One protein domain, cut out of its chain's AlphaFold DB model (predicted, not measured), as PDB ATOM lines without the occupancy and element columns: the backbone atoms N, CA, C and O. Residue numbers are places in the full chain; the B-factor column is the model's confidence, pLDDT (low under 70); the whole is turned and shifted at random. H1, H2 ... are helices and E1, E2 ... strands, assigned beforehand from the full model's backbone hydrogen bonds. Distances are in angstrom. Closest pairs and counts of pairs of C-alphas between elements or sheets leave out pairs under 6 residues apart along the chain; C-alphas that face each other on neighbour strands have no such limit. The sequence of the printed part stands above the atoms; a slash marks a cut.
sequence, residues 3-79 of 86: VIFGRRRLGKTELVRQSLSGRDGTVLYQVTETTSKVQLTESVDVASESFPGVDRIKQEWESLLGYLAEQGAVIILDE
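What this domain is: This is residues 3 to 79 of the 86 residues of the protein "ATPase" of Halogranum amylolyticum (UniProt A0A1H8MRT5). A small sheet of two parallel strands, E1 and E2, stands in the middle, with H1 over one face and H2 and H3 over the other; the three helices run roughly opposite to the strands. H2 packs on E1, H3 sits more loosely beside H2 near E2, and residues 3 to 4 pair briefly with E2. The printed part has 77 residues, with three named helices and two named strands in the order H1, E1, H2, H3, E2, and is of mixed class, helices and strands. It is compact, with a radius of gyration of the C-alphas of 12.3 A and spans of 31 by 30 by 17 A.

Where its parts are: After residues 3 to 11, H1 takes residues 12 to 19 and begins at C-alpha 12 at (34.259, -31.036, 52.703). E1 is residues 26 to 30, 12.9 A long. H2, residues 36 to 50, is the longest helix at 21.7 A, and its C-alpha 36 lies at (47.592, -47.155, 45.874). H3, residues 61 to 70, measures 14.2 A. E2 is residues 74 to 78, 12.7 A long, and ends at C-alpha 78 at (37.970, -37.551, 50.422).

How they stand to each other: E1 and E2 are parallel neighbours, their directions 16 degrees apart. N 29 and O 76 are within hydrogen-bond range at 2.9 A, and so are N 78 and O 29 at 3.1 A. E1, H2, H3 and E2 form a strand-helix-strand unit, two parallel neighbour strands with helices between them along the chain, and its crossover is right-handed. The closest C-alphas of E1 and H2, those of Val 27 and Ala 47, are 5.9 A apart. H2 and H3 are close but not clearly touching, with the C-alphas of Leu 40 and Trp 61 closest at 6.7 A. They run the same way at a shallow tilt of 23 degrees. The closest C-alphas of H3 and E2, those of Leu 68 and Ile 75, are 7.9 A apart. Those of H1 and E2, Thr 13 and Ile 76, are 7.5 A apart. H1 is apart from H2 and from H3. In H1 and H3 every O i to N i+4 pair is within hydrogen-bond range; in H2, 9 of 11 are.

The domain as a whole: The C-alphas of Gly 22 and Thr 35, the two farthest apart, are 34.1 A from each other. The printed part has no cut. The links E1 to H2 and H3 to E2 are tight, those of H1 to E1 and H2 to H3 are short, and no link is long. The mean pLDDT of the printed part is 70.5, with residues 3 to 11, 13 to 34 and 76 to 79 under 70.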
ATOM      1  N   VAL A   3      45.281 -29.788  56.031       55.34
ATOM      2  CA  VAL A   3      44.729 -31.071  55.577       55.34
ATOM      3  C   VAL A   3      43.317 -31.189  56.120       55.34
ATOM      4  O   VAL A   3      43.106 -31.094  57.330       55.34
ATOM      5  N   ILE A   4      42.347 -31.395  55.231       60.00
ATOM      6  CA  ILE A   4      40.944 -31.578  55.606       60.00
ATOM      7  C   ILE A   4      40.568 -33.034  55.350       60.00
ATOM      8  O   ILE A   4      40.559 -33.497  54.212       60.00
ATOM      9  N   PHE A   5      40.238 -33.747  56.427       57.19
ATOM     10  CA  PHE A   5      39.783 -35.135  56.407       57.19
ATOM     11  C   PHE A   5      38.437 -35.262  57.136       57.19
ATOM     12  O   PHE A   5      38.111 -34.477  58.023       57.19
ATOM     13  N   GLY A   6      37.621 -36.248  56.763       51.94
ATOM     14  CA  GLY A   6      36.343 -36.514  57.432       51.94
ATOM     15  C   GLY A   6      35.531 -37.599  56.732       51.94
ATOM     16  O   GLY A   6      35.909 -38.072  55.663       51.94
ATOM     17  N   ARG A   7      34.393 -37.999  57.303       53.94
ATOM     18  CA  ARG A   7      33.528 -39.054  56.739       53.94
ATOM     19  C   ARG A   7      32.881 -38.637  55.403       53.94
ATOM     20  O   ARG A   7      32.792 -37.445  55.087       53.94
ATOM     21  N   ARG A   8      32.447 -39.634  54.615       58.38
ATOM     22  CA  ARG A   8      31.725 -39.459  53.337       58.38
ATOM     23  C   ARG A   8      30.562 -38.471  53.497       58.38
ATOM     24  O   ARG A   8      29.836 -38.536  54.487       58.38
ATOM     25  N   ARG A   9      30.366 -37.609  52.492       59.81
ATOM     26  CA  ARG A   9      29.213 -36.689  52.355       59.81
ATOM     27  C   ARG A   9      29.095 -35.583  53.415       59.81
ATOM     28  O   ARG A   9      28.029 -35.001  53.562       59.81
ATOM     29  N   LEU A  10      30.184 -35.234  54.103       58.28
ATOM     30  CA  LEU A  10      30.213 -34.101  55.046       58.28
ATOM     31  C   LEU A  10      30.381 -32.722  54.375       58.28
ATOM     32  O   LEU A  10      30.643 -31.743  55.062       58.28
ATOM     33  N   GLY A  11      30.282 -32.627  53.045       58.03
ATOM     34  CA  GLY A  11      30.402 -31.343  52.346       58.03
ATOM     35  C   GLY A  11      31.803 -30.721  52.393       58.03
ATOM     36  O   GLY A  11      31.928 -29.519  52.206       58.03
ATOM     37  N   LYS A  12      32.863 -31.516  52.626       70.06
ATOM     38  CA  LYS A  12      34.259 -31.036  52.703       70.06
ATOM     39  C   LYS A  12      34.691 -30.317  51.423       70.06
ATOM     40  O   LYS A  12      35.281 -29.248  51.499       70.06
ATOM     41  N   THR A  13      34.341 -30.875  50.263       62.69
ATOM     42  CA  THR A  13      34.602 -30.261  48.955       62.69
ATOM     43  C   THR A  13      33.947 -28.887  48.846       62.69
ATOM     44  O   THR A  13      34.603 -27.929  48.455       62.69
ATOM     45  N   GLU A  14      32.687 -28.763  49.268       62.62
ATOM     46  CA  GLU A  14      31.937 -27.506  49.187       62.62
ATOM     47  C   GLU A  14      32.422 -26.469  50.213       62.62
ATOM     48  O   GLU A  14      32.562 -25.291  49.890       62.62
ATOM     49  N   LEU A  15      32.773 -26.909  51.425       61.88
ATOM     50  CA  LEU A  15      33.349 -26.064  52.474       61.88
ATOM     51  C   LEU A  15      34.685 -25.459  52.039       61.88
ATOM     52  O   LEU A  15      34.946 -24.279  52.274       61.88
ATOM     53  N   VAL A  16      35.521 -26.247  51.367       63.72
ATOM     54  CA  VAL A  16      36.788 -25.756  50.829       63.72
ATOM     55  C   VAL A  16      36.563 -24.853  49.624       63.72
ATOM     56  O   VAL A  16      37.161 -23.785  49.562       63.72
ATOM     57  N   ARG A  17      35.643 -25.202  48.719       61.41
ATOM     58  CA  ARG A  17      35.288 -24.365  47.563       61.41
ATOM     59  C   ARG A  17      34.823 -22.965  47.979       61.41
ATOM     60  O   ARG A  17      35.262 -21.973  47.399       61.41
ATOM     61  N   GLN A  18      34.001 -22.871  49.025       59.47
ATOM     62  CA  GLN A  18      33.581 -21.586  49.596       59.47
ATOM     63  C   GLN A  18      34.724 -20.864  50.328       59.47
ATOM     64  O   GLN A  18      34.854 -19.651  50.211       59.47
ATOM     65  N   SER A  19      35.596 -21.597  51.028       55.72
ATOM     66  CA  SER A  19      36.736 -21.012  51.757       55.72
ATOM     67  C   SER A  19      37.878 -20.536  50.847       55.72
ATOM     68  O   SER A  19      38.711 -19.737  51.275       55.72
ATOM     69  N   LEU A  20      37.940 -21.032  49.609       58.81
ATOM     70  CA  LEU A  20      38.993 -20.743  48.628       58.81
ATOM     71  C   LEU A  20      38.520 -19.872  47.461       58.81
ATOM     72  O   LEU A  20      39.272 -19.666  46.512       58.81
ATOM     73  N   SER A  21      37.307 -19.318  47.538       53.50
ATOM     74  CA  SER A  21      36.812 -18.321  46.586       53.50
ATOM     75  C   SER A  21      37.750 -17.098  46.581       53.50
ATOM     76  O   SER A  21      37.636 -16.226  47.437       53.50
ATOM     77  N   GLY A  22      38.722 -17.072  45.656       56.56
ATOM     78  CA  GLY A  22      39.754 -16.030  45.536       56.56
ATOM     79  C   GLY A  22      41.210 -16.463  45.789       56.56
ATOM     80  O   GLY A  22      42.075 -15.591  45.842       56.56
ATOM     81  N   ARG A  23      41.510 -17.763  45.957       58.25
ATOM     82  CA  ARG A  23      42.885 -18.296  46.047       58.25
ATOM     83  C   ARG A  23      43.170 -19.316  44.944       58.25
ATOM     84  O   ARG A  23      42.484 -20.332  44.861       58.25
ATOM     85  N   ASP A  24      44.220 -19.072  44.165       59.47
ATOM     86  CA  ASP A  24      44.803 -20.062  43.256       59.47
ATOM     87  C   ASP A  24      45.532 -21.164  44.057       59.47
ATOM     88  O   ASP A  24      46.050 -20.902  45.144       59.47
ATOM     89  N   GLY A  25      45.572 -22.403  43.543       62.16
ATOM     90  CA  GLY A  25      46.374 -23.497  44.128       62.16
ATOM     91  C   GLY A  25      45.618 -24.527  44.982       62.16
ATOM     92  O   GLY A  25      46.100 -24.944  46.038       62.16
ATOM     93  N   THR A  26      44.437 -24.971  44.543       62.31
ATOM     94  CA  THR A  26      43.703 -26.069  45.207       62.31
ATOM     95  C   THR A  26      43.864 -27.366  44.430       62.31
ATOM     96  O   THR A  26      43.511 -27.407  43.258       62.31
ATOM     97  N   VAL A  27      44.305 -28.439  45.091       63.88
ATOM     98  CA  VAL A  27      44.279 -29.792  44.518       63.88
ATOM     99  C   VAL A  27      43.325 -30.648  45.338       63.88
ATOM    100  O   VAL A  27      43.565 -30.975  46.502       63.88
ATOM    101  N   LEU A  28      42.193 -30.983  44.724       62.44
ATOM    102  CA  LEU A  28      41.244 -31.935  45.281       62.44
ATOM    103  C   LEU A  28      41.724 -33.338  44.937       62.44
ATOM    104  O   LEU A  28      41.828 -33.681  43.764       62.44
ATOM    105  N   TYR A  29      41.959 -34.152  45.960       67.12
ATOM    106  CA  TYR A  29      42.246 -35.557  45.774       67.12
ATOM    107  C   TYR A  29      41.108 -36.440  46.298       67.12
ATOM    108  O   TYR A  29      40.659 -36.332  47.444       67.12
ATOM    109  N   GLN A  30      40.623 -37.331  45.439       61.72
ATOM    110  CA  GLN A  30      39.595 -38.300  45.788       61.72
ATOM    111  C   GLN A  30      40.228 -39.687  45.878       61.72
ATOM    112  O   GLN A  30      40.746 -40.213  44.897       61.72
ATOM    113  N   VAL A  31      40.186 -40.281  47.067       60.16
ATOM    114  CA  VAL A  31      40.703 -41.625  47.324       60.16
ATOM    115  C   VAL A  31      39.645 -42.629  46.864       60.16
ATOM    116  O   VAL A  31      38.685 -42.912  47.574       60.16
ATOM    117  N   THR A  32      39.780 -43.167  45.656       59.50
ATOM    118  CA  THR A  32      38.854 -44.187  45.134       59.50
ATOM    119  C   THR A  32      39.191 -45.584  45.688       59.50
ATOM    120  O   THR A  32      40.288 -45.805  46.202       59.50
ATOM    121  N   GLU A  33      38.281 -46.571  45.605       59.31
ATOM    122  CA  GLU A  33      38.557 -47.982  45.981       59.31
ATOM    123  C   GLU A  33      39.495 -48.689  44.968       59.31
ATOM    124  O   GLU A  33      39.259 -49.818  44.544       59.31
ATOM    125  N   THR A  34      40.555 -48.012  44.532       62.31
ATOM    126  CA  THR A  34      41.566 -48.518  43.597       62.31
ATOM    127  C   THR A  34      42.890 -48.776  44.319       62.31
ATOM    128  O   THR A  34      43.061 -48.457  45.496       62.31
ATOM    129  N   THR A  35      43.848 -49.409  43.639       71.81
ATOM    130  CA  THR A  35      45.172 -49.671  44.227       71.81
ATOM    131  C   THR A  35      45.938 -48.370  44.482       71.81
ATOM    132  O   THR A  35      45.823 -47.426  43.703       71.81
ATOM    133  N   SER A  36      46.800 -48.343  45.505       71.19
ATOM    134  CA  SER A  36      47.592 -47.155  45.874       71.19
ATOM    135  C   SER A  36      48.421 -46.567  44.728       71.19
ATOM    136  O   SER A  36      48.721 -45.376  44.742       71.19
ATOM    137  N   LYS A  37      48.794 -47.389  43.737       72.62
ATOM    138  CA  LYS A  37      49.543 -46.954  42.552       72.62
ATOM    139  C   LYS A  37      48.656 -46.238  41.531       72.62
ATOM    140  O   LYS A  37      49.059 -45.202  41.025       72.62
ATOM    141  N   VAL A  38      47.460 -46.767  41.260       78.31
ATOM    142  CA  VAL A  38      46.472 -46.125  40.367       78.31
ATOM    143  C   VAL A  38      46.062 -44.775  40.944       78.31
ATOM    144  O   VAL A  38      46.144 -43.759  40.267       78.31
ATOM    145  N   GLN A  39      45.760 -44.774  42.236       73.06
ATOM    146  CA  GLN A  39      45.493 -43.586  43.031       73.06
ATOM    147  C   GLN A  39      46.576 -42.509  42.890       73.06
ATOM    148  O   GLN A  39      46.263 -41.337  42.677       73.06
ATOM    149  N   LEU A  40      47.845 -42.902  42.997       77.81
ATOM    150  CA  LEU A  40      48.965 -41.977  42.891       77.81
ATOM    151  C   LEU A  40      49.080 -41.374  41.489       77.81
ATOM    152  O   LEU A  40      49.236 -40.163  41.368       77.81
ATOM    153  N   THR A  41      48.957 -42.193  40.443       81.69
ATOM    154  CA  THR A  41      48.975 -41.716  39.055       81.69
ATOM    155  C   THR A  41      47.840 -40.727  38.788       81.69
ATOM    156  O   THR A  41      48.112 -39.618  38.344       81.69
ATOM    157  N   GLU A  42      46.603 -41.064  39.168       80.25
ATOM    158  CA  GLU A  42      45.451 -40.157  39.035       80.25
ATOM    159  C   GLU A  42      45.677 -38.836  39.788       80.25
ATOM    160  O   GLU A  42      45.304 -37.764  39.318       80.25
ATOM    161  N   SER A  43      46.332 -38.892  40.951       77.00
ATOM    162  CA  SER A  43      46.633 -37.691  41.732       77.00
ATOM    163  C   SER A  43      47.699 -36.798  41.099       77.00
ATOM    164  O   SER A  43      47.577 -35.576  41.172       77.00
ATOM    165  N   VAL A  44      48.711 -37.382  40.447       83.12
ATOM    166  CA  VAL A  44      49.714 -36.628  39.676       83.12
ATOM    167  C   VAL A  44      49.060 -35.957  38.470       83.12
ATOM    168  O   VAL A  44      49.346 -34.788  38.210       83.12
ATOM    169  N   ASP A  45      48.151 -36.649  37.780       83.12
ATOM    170  CA  ASP A  45      47.428 -36.097  36.631       83.12
ATOM    171  C   ASP A  45      46.592 -34.874  37.037       83.12
ATOM    172  O   ASP A  45      46.752 -33.798  36.462       83.12
ATOM    173  N   VAL A  46      45.785 -34.993  38.099       80.56
ATOM    174  CA  VAL A  46      44.974 -33.875  38.621       80.56
ATOM    175  C   VAL A  46      45.855 -32.727  39.118       80.56
ATOM    176  O   VAL A  46      45.575 -31.557  38.855       80.56
ATOM    177  N   ALA A  47      46.944 -33.030  39.830       79.44
ATOM    178  CA  ALA A  47      47.851 -32.002  40.325       79.44
ATOM    179  C   ALA A  47      48.536 -31.231  39.187       79.44
ATOM    180  O   ALA A  47      48.780 -30.034  39.335       79.44
ATOM    181  N   SER A  48      48.816 -31.883  38.054       84.81
ATOM    182  CA  SER A  48      49.522 -31.282  36.916       84.81
ATOM    183  C   SER A  48      48.731 -30.162  36.241       84.81
ATOM    184  O   SER A  48      49.334 -29.268  35.649       84.81
ATOM    185  N   GLU A  49      47.401 -30.158  36.373       83.25
ATOM    186  CA  GLU A  49      46.543 -29.078  35.866       83.25
ATOM    187  C   GLU A  49      46.782 -27.748  36.596       83.25
ATOM    188  O   GLU A  49      46.665 -26.679  35.997       83.25
ATOM    189  N   SER A  50      47.125 -27.806  37.888       78.25
ATOM    190  CA  SER A  50      47.314 -26.625  38.747       78.25
ATOM    191  C   SER A  50      48.779 -26.350  39.098       78.25
ATOM    192  O   SER A  50      49.137 -25.211  39.390       78.25
ATOM    193  N   PHE A  51      49.630 -27.377  39.069       80.75
ATOM    194  CA  PHE A  51      51.036 -27.315  39.459       80.75
ATOM    195  C   PHE A  51      51.925 -27.929  38.366       80.75
ATOM    196  O   PHE A  51      52.313 -29.099  38.452       80.75
ATOM    197  N   PRO A  52      52.259 -27.158  37.313       80.56
ATOM    198  CA  PRO A  52      53.087 -27.653  36.220       80.56
ATOM    199  C   PRO A  52      54.468 -28.092  36.727       80.56
ATOM    200  O   PRO A  52      55.151 -27.354  37.438       80.56
ATOM    201  N   GLY A  53      54.901 -29.292  36.332       82.75
ATOM    202  CA  GLY A  53      56.163 -29.897  36.764       82.75
ATOM    203  C   GLY A  53      56.026 -30.928  37.886       82.75
ATOM    204  O   GLY A  53      57.009 -31.606  38.186       82.75
ATOM    205  N   VAL A  54      54.831 -31.098  38.466       83.88
ATOM    206  CA  VAL A  54      54.548 -32.176  39.430       83.88
ATOM    207  C   VAL A  54      54.707 -33.573  38.808       83.88
ATOM    208  O   VAL A  54      55.109 -34.509  39.493       83.88
ATOM    209  N   ASP A  55      54.507 -33.703  37.493       83.56
ATOM    210  CA  ASP A  55      54.727 -34.919  36.698       83.56
ATOM    211  C   ASP A  55      56.186 -35.412  36.714       83.56
ATOM    212  O   ASP A  55      56.456 -36.598  36.510       83.56
ATOM    213  N   ARG A  56      57.137 -34.512  36.993       84.44
ATOM    214  CA  ARG A  56      58.582 -34.803  37.027       84.44
ATOM    215  C   ARG A  56      59.050 -35.337  38.375       84.44
ATOM    216  O   ARG A  56      60.210 -35.726  38.520       84.44
ATOM    217  N   ILE A  57      58.178 -35.301  39.375       82.56
ATOM    218  CA  ILE A  57      58.484 -35.729  40.732       82.56
ATOM    219  C   ILE A  57      58.448 -37.248  40.777       82.56
ATOM    220  O   ILE A  57      57.684 -37.901  40.064       82.56
ATOM    221  N   LYS A  58      59.291 -37.832  41.635       79.88
ATOM    222  CA  LYS A  58      59.229 -39.264  41.917       79.88
ATOM    223  C   LYS A  58      57.782 -39.620  42.272       79.88
ATOM    224  O   LYS A  58      57.226 -39.030  43.195       79.88
ATOM    225  N   GLN A  59      57.198 -40.574  41.546       78.81
ATOM    226  CA  GLN A  59      55.832 -41.043  41.778       78.81
ATOM    227  C   GLN A  59      55.775 -41.874  43.062       78.81
ATOM    228  O   GLN A  59      55.639 -43.091  43.039       78.81
ATOM    229  N   GLU A  60      55.889 -41.179  44.188       80.62
ATOM    230  CA  GLU A  60      55.692 -41.650  45.550       80.62
ATOM    231  C   GLU A  60      54.844 -40.611  46.287       80.62
ATOM    232  O   GLU A  60      55.030 -39.403  46.109       80.62
ATOM    233  N   TRP A  61      53.939 -41.074  47.149       78.75
ATOM    234  CA  TRP A  61      53.033 -40.205  47.906       78.75
ATOM    235  C   TRP A  61      53.769 -39.129  48.705       78.75
ATOM    236  O   TRP A  61      53.374 -37.969  48.690       78.75
ATOM    237  N   GLU A  62      54.865 -39.493  49.366       78.00
ATOM    238  CA  GLU A  62      55.657 -38.559  50.172       78.00
ATOM    239  C   GLU A  62      56.256 -37.434  49.324       78.00
ATOM    240  O   GLU A  62      56.219 -36.270  49.720       78.00
ATOM    241  N   SER A  63      56.770 -37.765  48.137       83.62
ATOM    242  CA  SER A  63      57.368 -36.786  47.226       83.62
ATOM    243  C   SER A  63      56.314 -35.847  46.636       83.62
ATOM    244  O   SER A  63      56.531 -34.637  46.590       83.62
ATOM    245  N   LEU A  64      55.152 -36.384  46.254       81.88
ATOM    246  CA  LEU A  64      54.026 -35.596  45.753       81.88
ATOM    247  C   LEU A  64      53.480 -34.637  46.822       81.88
ATOM    248  O   LEU A  64      53.354 -33.438  46.580       81.88
ATOM    249  N   LEU A  65      53.176 -35.156  48.016       79.19
ATOM    250  CA  LEU A  65      52.628 -34.360  49.116       79.19
ATOM    251  C   LEU A  65      53.622 -33.300  49.597       79.19
ATOM    252  O   LEU A  65      53.203 -32.189  49.916       79.19
ATOM    253  N   GLY A  66      54.920 -33.621  49.624       81.56
ATOM    254  CA  GLY A  66      55.979 -32.678  49.977       81.56
ATOM    255  C   GLY A  66      56.014 -31.479  49.034       81.56
ATOM    256  O   GLY A  66      55.918 -30.340  49.485       81.56
ATOM    257  N   TYR A  67      56.044 -31.728  47.725       84.25
ATOM    258  CA  TYR A  67      56.030 -30.655  46.732       84.25
ATOM    259  C   TYR A  67      54.757 -29.810  46.787       84.25
ATOM    260  O   TYR A  67      54.825 -28.584  46.814       84.25
ATOM    261  N   LEU A  68      53.586 -30.449  46.859       79.94
ATOM    262  CA  LEU A  68      52.318 -29.729  46.973       79.94
ATOM    263  C   LEU A  68      52.283 -28.862  48.243       79.94
ATOM    264  O   LEU A  68      51.817 -27.724  48.204       79.94
ATOM    265  N   ALA A  69      52.824 -29.355  49.360       77.12
ATOM    266  CA  ALA A  69      52.920 -28.585  50.594       77.12
ATOM    267  C   ALA A  69      53.854 -27.368  50.468       77.12
ATOM    268  O   ALA A  69      53.505 -26.298  50.974       77.12
ATOM    269  N   GLU A  70      54.995 -27.502  49.784       82.69
ATOM    270  CA  GLU A  70      55.922 -26.395  49.497       82.69
ATOM    271  C   GLU A  70      55.280 -25.311  48.627       82.69
ATOM    272  O   GLU A  70      55.483 -24.123  48.873       82.69
ATOM    273  N   GLN A  71      54.445 -25.704  47.662       80.94
ATOM    274  CA  GLN A  71      53.685 -24.774  46.819       80.94
ATOM    275  C   GLN A  71      52.467 -24.162  47.533       80.94
ATOM    276  O   GLN A  71      51.707 -23.401  46.938       80.94
ATOM    277  N   GLY A  72      52.257 -24.482  48.814       74.06
ATOM    278  CA  GLY A  72      51.132 -23.973  49.592       74.06
ATOM    279  C   GLY A  72      49.783 -24.576  49.198       74.06
ATOM    280  O   GLY A  72      48.750 -24.000  49.543       74.06
ATOM    281  N   ALA A  73      49.776 -25.727  48.518       74.81
ATOM    282  CA  ALA A  73      48.557 -26.370  48.057       74.81
ATOM    283  C   ALA A  73      47.642 -26.754  49.227       74.81
ATOM    284  O   ALA A  73      48.081 -27.226  50.287       74.81
ATOM    285  N   VAL A  74      46.339 -26.599  49.009       72.06
ATOM    286  CA  VAL A  74      45.319 -27.193  49.878       72.06
ATOM    287  C   VAL A  74      44.982 -28.569  49.329       72.06
ATOM    288  O   VAL A  74      44.495 -28.677  48.206       72.06
ATOM    289  N   ILE A  75      45.244 -29.599  50.136       70.25
ATOM    290  CA  ILE A  75      45.030 -30.999  49.773       70.25
ATOM    291  C   ILE A  75      43.806 -31.503  50.528       70.25
ATOM    292  O   ILE A  75      43.772 -31.534  51.764       70.25
ATOM    293  N   ILE A  76      42.793 -31.907  49.773       69.12
ATOM    294  CA  ILE A  76      41.613 -32.580  50.311       69.12
ATOM    295  C   ILE A  76      41.781 -34.059  50.014       69.12
ATOM    296  O   ILE A  76      42.015 -34.403  48.866       69.12
ATOM    297  N   LEU A  77      41.644 -34.907  51.030       68.00
ATOM    298  CA  LEU A  77      41.573 -36.355  50.867       68.00
ATOM    299  C   LEU A  77      40.140 -36.774  51.205       68.00
ATOM    300  O   LEU A  77      39.785 -36.895  52.384       68.00
ATOM    301  N   ASP A  78      39.281 -36.931  50.196       65.38
ATOM    302  CA  ASP A  78      37.970 -37.551  50.422       65.38
ATOM    303  C   ASP A  78      38.080 -39.071  50.298       65.38
ATOM    304  O   ASP A  78      38.878 -39.566  49.516       65.38
ATOM    305  N   GLU A  79      37.279 -39.801  51.077       55.91
ATOM    306  CA  GLU A  79      37.163 -41.266  51.002       55.91
ATOM    307  C   GLU A  79      38.402 -42.093  51.406       55.91
ATOM    308  O   GLU A  79      38.535 -43.230  50.963       55.91
TER     309      GLU A  79